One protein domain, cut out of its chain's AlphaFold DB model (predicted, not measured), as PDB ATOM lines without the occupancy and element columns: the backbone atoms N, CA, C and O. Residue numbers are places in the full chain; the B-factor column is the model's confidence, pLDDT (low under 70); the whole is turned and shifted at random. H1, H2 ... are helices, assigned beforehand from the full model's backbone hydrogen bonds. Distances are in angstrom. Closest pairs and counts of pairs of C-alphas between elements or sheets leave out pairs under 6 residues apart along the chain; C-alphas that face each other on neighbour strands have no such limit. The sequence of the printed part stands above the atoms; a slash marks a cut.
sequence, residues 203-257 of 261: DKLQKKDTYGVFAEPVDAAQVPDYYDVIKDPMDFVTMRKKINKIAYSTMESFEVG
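What this domain is: This is residues 203 to 257 of the 261 residues of the protein "Bromo domain-containing protein" of Marchantia polymorpha subsp. ruderalis (UniProt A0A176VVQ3). Four short helices are strung along an open, looping chain, with no two of them touching. H1, H3 and H4 lie towards one end of the longest axis, their centres making a triangle, while residues 207 to 225 loop away to H2 at the other end, where residues 220 to 225 stick out. The printed part has 55 residues, with four named helices in the order H1, H2, H3, H4 and no named strand. The class is all helix, though under half of the residues, 22 of 55, are in named elements. The whole is only just loose, close to compact, with a radius of gyration of the C-alphas of 12.6 A and spans of 34 by 24 by 17 A.

How they stand to each other: H1, residues 203 to 206, and H3, residues 236 to 244, are close but not clearly touching; their closest C-alphas, those of Gln 206 and Phe 236, are 7.3 A apart. H2, residues 226 to 229, is apart from H1 and from H3. H4, residues 251 to 255, is apart from H1, H2 and H3. Every O i to N i+4 pair is within hydrogen-bond range in H3 and H4, while H1 and H2 are too short for such a pair.

Where its parts are: H1 begins at C-alpha 203, (52.605, 71.850, 125.320), and is 5.1 A long; H2 is 5.7 A long. H3, the longest, runs 12.2 A from C-alpha 236 at (49.560, 65.062, 130.255). H4 runs 6.2 A to C-alpha 255 at (57.212, 70.660, 140.197).

The domain as a whole: The two C-alphas farthest apart, those of Ala 221 and Thr 250, are 34.8 A apart. The printed part has no cut. The link from H1 to H2 is long, with 19 residues; the other two are short. Mean pLDDT of the printed part is 87.7, and residue 257 is under 70.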
ATOM      1  N   ASP A 203      52.499  71.945 126.779       93.56
ATOM      2  CA  ASP A 203      52.605  71.850 125.320       93.56
ATOM      3  C   ASP A 203      54.063  71.756 124.838       93.56
ATOM      4  O   ASP A 203      54.333  71.171 123.789       93.56
ATOM      5  N   LYS A 204      55.028  72.301 125.596       94.50
ATOM      6  CA  LYS A 204      56.470  72.150 125.322       94.50
ATOM      7  C   LYS A 204      57.001  70.789 125.768       94.50
ATOM      8  O   LYS A 204      57.901  70.268 125.116       94.50
ATOM      9  N   LEU A 205      56.468  70.217 126.849       92.62
ATOM     10  CA  LEU A 205      56.816  68.869 127.309       92.62
ATOM     11  C   LEU A 205      56.237  67.804 126.369       92.62
ATOM     12  O   LEU A 205      56.975  66.945 125.896       92.62
ATOM     13  N   GLN A 206      54.960  67.926 126.000       92.62
ATOM     14  CA  GLN A 206      54.267  67.017 125.086       92.62
ATOM     15  C   GLN A 206      54.897  67.016 123.680       92.62
ATOM     16  O   GLN A 206      55.026  65.962 123.070       92.62
ATOM     17  N   LYS A 207      55.407  68.160 123.192       93.50
ATOM     18  CA  LYS A 207      56.205  68.236 121.946       93.50
ATOM     19  C   LYS A 207      57.590  67.574 122.029       93.50
ATOM     20  O   LYS A 207      58.226  67.403 120.993       93.50
ATOM     21  N   LYS A 208      58.079  67.245 123.229       92.94
ATOM     22  CA  LYS A 208      59.362  66.552 123.459       92.94
ATOM     23  C   LYS A 208      59.181  65.069 123.807       92.94
ATOM     24  O   LYS A 208      60.162  64.332 123.783       92.94
ATOM     25  N   ASP A 209      57.955  64.626 124.086       92.94
ATOM     26  CA  ASP A 209      57.607  63.212 124.243       92.94
ATOM     27  C   ASP A 209      57.398  62.550 122.871       92.94
ATOM     28  O   ASP A 209      56.282  62.287 122.428       92.94
ATOM     29  N   THR A 210      58.508  62.279 122.180       92.38
ATOM     30  CA  THR A 210      58.528  61.639 120.851       92.38
ATOM     31  C   THR A 210      57.907  60.235 120.837       92.38
ATOM     32  O   THR A 210      57.601  59.715 119.766       92.38
ATOM     33  N   TYR A 211      57.735  59.605 122.004       90.25
ATOM     34  CA  TYR A 211      57.190  58.252 122.138       90.25
ATOM     35  C   TYR A 211      55.731  58.227 122.625       90.25
ATOM     36  O   TYR A 211      55.119  57.162 122.602       90.25
ATOM     37  N   GLY A 212      55.172  59.367 123.048       89.31
ATOM     38  CA  GLY A 212      53.812  59.474 123.588       89.31
ATOM     39  C   GLY A 212      53.604  58.775 124.938       89.31
ATOM     40  O   GLY A 212      52.461  58.554 125.331       89.31
ATOM     41  N   VAL A 213      54.681  58.420 125.648       88.94
ATOM     42  CA  VAL A 213      54.650  57.594 126.875       88.94
ATOM     43  C   VAL A 213      53.920  58.285 128.031       88.94
ATOM     44  O   VAL A 213      53.412  57.611 128.922       88.94
ATOM     45  N   PHE A 214      53.834  59.616 128.008       90.56
ATOM     46  CA  PHE A 214      53.138  60.420 129.013       90.56
ATOM     47  C   PHE A 214      51.870  61.089 128.458       90.56
ATOM     48  O   PHE A 214      51.269  61.916 129.144       90.56
ATOM     49  N   ALA A 215      51.458  60.781 127.222       89.88
ATOM     50  CA  ALA A 215      50.289  61.397 126.592       89.88
ATOM     51  C   ALA A 215      48.967  60.987 127.258       89.88
ATOM     52  O   ALA A 215      48.100  61.838 127.464       89.88
ATOM     53  N   GLU A 216      48.841  59.712 127.622       90.06
ATOM     54  CA  GLU A 216      47.652  59.100 128.223       90.06
ATOM     55  C   GLU A 216      48.042  58.254 129.454       90.06
ATOM     56  O   GLU A 216      49.221  57.931 129.622       90.06
ATOM     57  N   PRO A 217      47.091  57.899 130.342       90.06
ATOM     58  CA  PRO A 217      47.352  56.979 131.449       90.06
ATOM     59  C   PRO A 217      47.855  55.611 130.966       90.06
ATOM     60  O   PRO A 217      47.361  55.074 129.976       90.06
ATOM     61  N   VAL A 218      48.800  55.016 131.698       89.50
ATOM     62  CA  VAL A 218      49.337  53.678 131.395       89.50
ATOM     63  C   VAL A 218      48.266  52.602 131.601       89.50
ATOM     64  O   VAL A 218      47.592  52.579 132.625       89.50
ATOM     65  N   ASP A 219      48.135  51.679 130.648       88.12
ATOM     66  CA  ASP A 219      47.248  50.517 130.765       88.12
ATOM     67  C   ASP A 219      47.909  49.394 131.588       88.12
ATOM     68  O   ASP A 219      48.943  48.835 131.206       88.12
ATOM     69  N   ALA A 220      47.271  49.025 132.704       85.38
ATOM     70  CA  ALA A 220      47.687  47.921 133.569       85.38
ATOM     71  C   ALA A 220      47.727  46.560 132.846       85.38
ATOM     72  O   ALA A 220      48.469  45.673 133.263       85.38
ATOM     73  N   ALA A 221      46.972  46.374 131.756       84.94
ATOM     74  CA  ALA A 221      47.034  45.151 130.956       84.94
ATOM     75  C   ALA A 221      48.290  45.074 130.062       84.94
ATOM     76  O   ALA A 221      48.691  43.970 129.691       84.94
ATOM     77  N   GLN A 222      48.934  46.206 129.743       85.50
ATOM     78  CA  GLN A 222      50.226  46.225 129.034       85.50
ATOM     79  C   GLN A 222      51.418  46.102 129.991       85.50
ATOM     80  O   GLN A 222      52.430  45.498 129.632       85.50
ATOM     81  N   VAL A 223      51.319  46.690 131.191       86.69
ATOM     82  CA  VAL A 223      52.407  46.739 132.182       86.69
ATOM     83  C   VAL A 223      51.864  46.359 133.573       86.69
ATOM     84  O   VAL A 223      51.532  47.240 134.370       86.69
ATOM     85  N   PRO A 224      51.729  45.052 133.874       85.88
ATOM     86  CA  PRO A 224      51.015  44.573 135.063       85.88
ATOM     87  C   PRO A 224      51.715  44.877 136.396       85.88
ATOM     88  O   PRO A 224      51.063  44.841 137.433       85.88
ATOM     89  N   ASP A 225      53.009  45.199 136.380       90.25
ATOM     90  CA  ASP A 225      53.827  45.584 137.539       90.25
ATOM     91  C   ASP A 225      53.946  47.111 137.734       90.25
ATOM     92  O   ASP A 225      54.539  47.579 138.709       90.25
ATOM     93  N   TYR A 226      53.365  47.923 136.839       89.69
ATOM     94  CA  TYR A 226      53.517  49.384 136.862       89.69
ATOM     95  C   TYR A 226      52.981  50.021 138.152       89.69
ATOM     96  O   TYR A 226      53.652  50.848 138.771       89.69
ATOM     97  N   TYR A 227      51.783  49.610 138.571       89.69
ATOM     98  CA  TYR A 227      51.068  50.174 139.720       89.69
ATOM     99  C   TYR A 227      51.595  49.681 141.079       89.69
ATOM    100  O   TYR A 227      51.391  50.356 142.089       89.69
ATOM    101  N   ASP A 228      52.327  48.562 141.111       89.38
ATOM    102  CA  ASP A 228      53.012  48.085 142.323       89.38
ATOM    103  C   ASP A 228      54.180  49.014 142.710       89.38
ATOM    104  O   ASP A 228      54.507  49.171 143.892       89.38
ATOM    105  N   VAL A 229      54.802  49.655 141.712       89.75
ATOM    106  CA  VAL A 229      55.940  50.571 141.879       89.75
ATOM    107  C   VAL A 229      55.494  52.039 141.877       89.75
ATOM    108  O   VAL A 229      55.937  52.823 142.722       89.75
ATOM    109  N   ILE A 230      54.616  52.428 140.947       87.62
ATOM    110  CA  ILE A 230      54.147  53.807 140.753       87.62
ATOM    111  C   ILE A 230      52.753  53.977 141.370       87.62
ATOM    112  O   ILE A 230      51.733  53.736 140.733       87.62
ATOM    113  N   LYS A 231      52.722  54.440 142.625       87.44
ATOM    114  CA  LYS A 231      51.479  54.654 143.393       87.44
ATOM    115  C   LYS A 231      50.616  55.798 142.859       87.44
ATOM    116  O   LYS A 231      49.399  55.670 142.800       87.44
ATOM    117  N   ASP A 232      51.260  56.898 142.469       85.94
ATOM    118  CA  ASP A 232      50.627  58.132 141.993       85.94
ATOM    119  C   ASP A 232      51.050  58.412 140.533       85.94
ATOM    120  O   ASP A 232      51.891  59.284 140.287       85.94
ATOM    121  N   PRO A 233      50.546  57.647 139.544       89.38
ATOM    122  CA  PRO A 233      50.898  57.840 138.139       89.38
ATOM    123  C   PRO A 233      50.320  59.149 137.594       89.38
ATOM    124  O   PRO A 233      49.273  59.616 138.046       89.38
ATOM    125  N   MET A 234      50.989  59.743 136.602       91.62
ATOM    126  CA  MET A 234      50.572  61.021 136.025       91.62
ATOM    127  C   MET A 234      50.897  61.148 134.536       91.62
ATOM    128  O   MET A 234      52.026  60.916 134.110       91.62
ATOM    129  N   ASP A 235      49.905  61.614 133.783       93.31
ATOM    130  CA  ASP A 235      49.921  61.832 132.337       93.31
ATOM    131  C   ASP A 235      49.542  63.285 131.974       93.31
ATOM    132  O   ASP A 235      48.976  64.034 132.782       93.31
ATOM    133  N   PHE A 236      49.837  63.708 130.742       92.94
ATOM    134  CA  PHE A 236      49.560  65.062 130.255       92.94
ATOM    135  C   PHE A 236      48.060  65.388 130.201       92.94
ATOM    136  O   PHE A 236      47.685  66.540 130.445       92.94
ATOM    137  N   VAL A 237      47.185  64.410 129.943       91.50
ATOM    138  CA  VAL A 237      45.728  64.613 129.954       91.50
ATOM    139  C   VAL A 237      45.222  64.861 131.384       91.50
ATOM    140  O   VAL A 237      44.416  65.773 131.595       91.50
ATOM    141  N   THR A 238      45.720  64.140 132.388       91.44
ATOM    142  CA  THR A 238      45.389  64.355 133.808       91.44
ATOM    143  C   THR A 238      45.986  65.649 134.352       91.44
ATOM    144  O   THR A 238      45.278  66.385 135.044       91.44
ATOM    145  N   MET A 239      47.214  66.018 133.971       90.62
ATOM    146  CA  MET A 239      47.768  67.339 134.299       90.62
ATOM    147  C   MET A 239      46.920  68.472 133.704       90.62
ATOM    148  O   MET A 239      46.556  69.412 134.415       90.62
ATOM    149  N   ARG A 240      46.492  68.359 132.439       91.94
ATOM    150  CA  ARG A 240      45.610  69.351 131.799       91.94
ATOM    151  C   ARG A 240      44.222  69.400 132.461       91.94
ATOM    152  O   ARG A 240      43.670  70.487 132.646       91.94
ATOM    153  N   LYS A 241      43.672  68.265 132.914       91.38
ATOM    154  CA  LYS A 241      42.453  68.215 133.756       91.38
ATOM    155  C   LYS A 241      42.658  68.914 135.112       91.38
ATOM    156  O   LYS A 241      41.756  69.621 135.554       91.38
ATOM    157  N   LYS A 242      43.819  68.758 135.760       88.56
ATOM    158  CA  LYS A 242      44.148  69.424 137.037       88.56
ATOM    159  C   LYS A 242      44.350  70.939 136.884       88.56
ATOM    160  O   LYS A 242      43.824  71.687 137.705       88.56
ATOM    161  N   ILE A 243      44.977  71.410 135.799       89.44
ATOM    162  CA  ILE A 243      45.056  72.849 135.466       89.44
ATOM    163  C   ILE A 243      43.655  73.443 135.273       89.44
ATOM    164  O   ILE A 243      43.346  74.493 135.831       89.44
ATOM    165  N   ASN A 244      42.774  72.756 134.537       87.81
ATOM    166  CA  ASN A 244      41.389  73.205 134.343       87.81
ATOM    167  C   ASN A 244      40.575  73.283 135.649       87.81
ATOM    168  O   ASN A 244      39.601  74.028 135.701       87.81
ATOM    169  N   LYS A 245      40.982  72.558 136.698       87.62
ATOM    170  CA  LYS A 245      40.403  72.621 138.052       87.62
ATOM    171  C   LYS A 245      41.113  73.611 138.990       87.62
ATOM    172  O   LYS A 245      40.761  73.666 140.160       87.62
ATOM    173  N   ILE A 246      42.108  74.361 138.502       82.75
ATOM    174  CA  ILE A 246      42.961  75.267 139.298       82.75
ATOM    175  C   ILE A 246      43.639  74.532 140.480       82.75
ATOM    176  O   ILE A 246      43.886  75.095 141.540       82.75
ATOM    177  N   ALA A 247      43.969  73.247 140.295       82.62
ATOM    178  CA  ALA A 247      44.586  72.416 141.337       82.62
ATOM    179  C   ALA A 247      46.087  72.707 141.562       82.62
ATOM    180  O   ALA A 247      46.694  72.114 142.447       82.62
ATOM    181  N   TYR A 248      46.681  73.603 140.764       82.56
ATOM    182  CA  TYR A 248      48.061  74.068 140.907       82.56
ATOM    183  C   TYR A 248      48.065  75.543 141.313       82.56
ATOM    184  O   TYR A 248      48.038  76.430 140.460       82.56
ATOM    185  N   SER A 249      48.056  75.811 142.617       77.62
ATOM    186  CA  SER A 249      48.097  77.175 143.164       77.62
ATOM    187  C   SER A 249      49.521  77.738 143.254       77.62
ATOM    188  O   SER A 249      49.704  78.951 143.173       77.62
ATOM    189  N   THR A 250      50.532  76.871 143.385       81.94
ATOM    190  CA  THR A 250      51.953  77.231 143.541       81.94
ATOM    191  C   THR A 250      52.835  76.494 142.533       81.94
ATOM    192  O   THR A 250      52.465  75.425 142.045       81.94
ATOM    193  N   MET A 251      54.030  77.023 142.234       81.19
ATOM    194  CA  MET A 251      54.955  76.359 141.298       81.19
ATOM    195  C   MET A 251      55.425  75.018 141.864       81.19
ATOM    196  O   MET A 251      55.461  74.019 141.154       81.19
ATOM    197  N   GLU A 252      55.664  74.981 143.176       80.62
ATOM    198  CA  GLU A 252      55.961  73.765 143.927       80.62
ATOM    199  C   GLU A 252      54.914  72.674 143.663       80.62
ATOM    200  O   GLU A 252      55.293  71.571 143.296       80.62
ATOM    201  N   SER A 253      53.607  72.972 143.712       79.62
ATOM    202  CA  SER A 253      52.550  71.976 143.434       79.62
ATOM    203  C   SER A 253      52.585  71.381 142.013       79.62
ATOM    204  O   SER A 253      52.036  70.304 141.777       79.62
ATOM    205  N   PHE A 254      53.237  72.060 141.065       83.62
ATOM    206  CA  PHE A 254      53.461  71.581 139.700       83.62
ATOM    207  C   PHE A 254      54.787  70.799 139.584       83.62
ATOM    208  O   PHE A 254      54.807  69.717 138.998       83.62
ATOM    209  N   GLU A 255      55.873  71.286 140.198       81.81
ATOM    210  CA  GLU A 255      57.212  70.660 140.197       81.81
ATOM    211  C   GLU A 255      57.305  69.377 141.036       81.81
ATOM    212  O   GLU A 255      57.963  68.413 140.644       81.81
ATOM    213  N   VAL A 256      56.597  69.336 142.169       76.38
ATOM    214  CA  VAL A 256      56.386  68.156 143.031       76.38
ATOM    215  C   VAL A 256      55.789  66.986 142.236       76.38
ATOM    216  O   VAL A 256      55.897  65.830 142.654       76.38
ATOM    217  N   GLY A 257      55.187  67.268 141.079       66.56
ATOM    218  CA  GLY A 257      54.242  66.394 140.415       66.56
ATOM    219  C   GLY A 257      52.917  66.369 141.185       66.56
ATOM    220  O   GLY A 257      52.865  66.772 142.348       66.56
TER     221      GLY A 257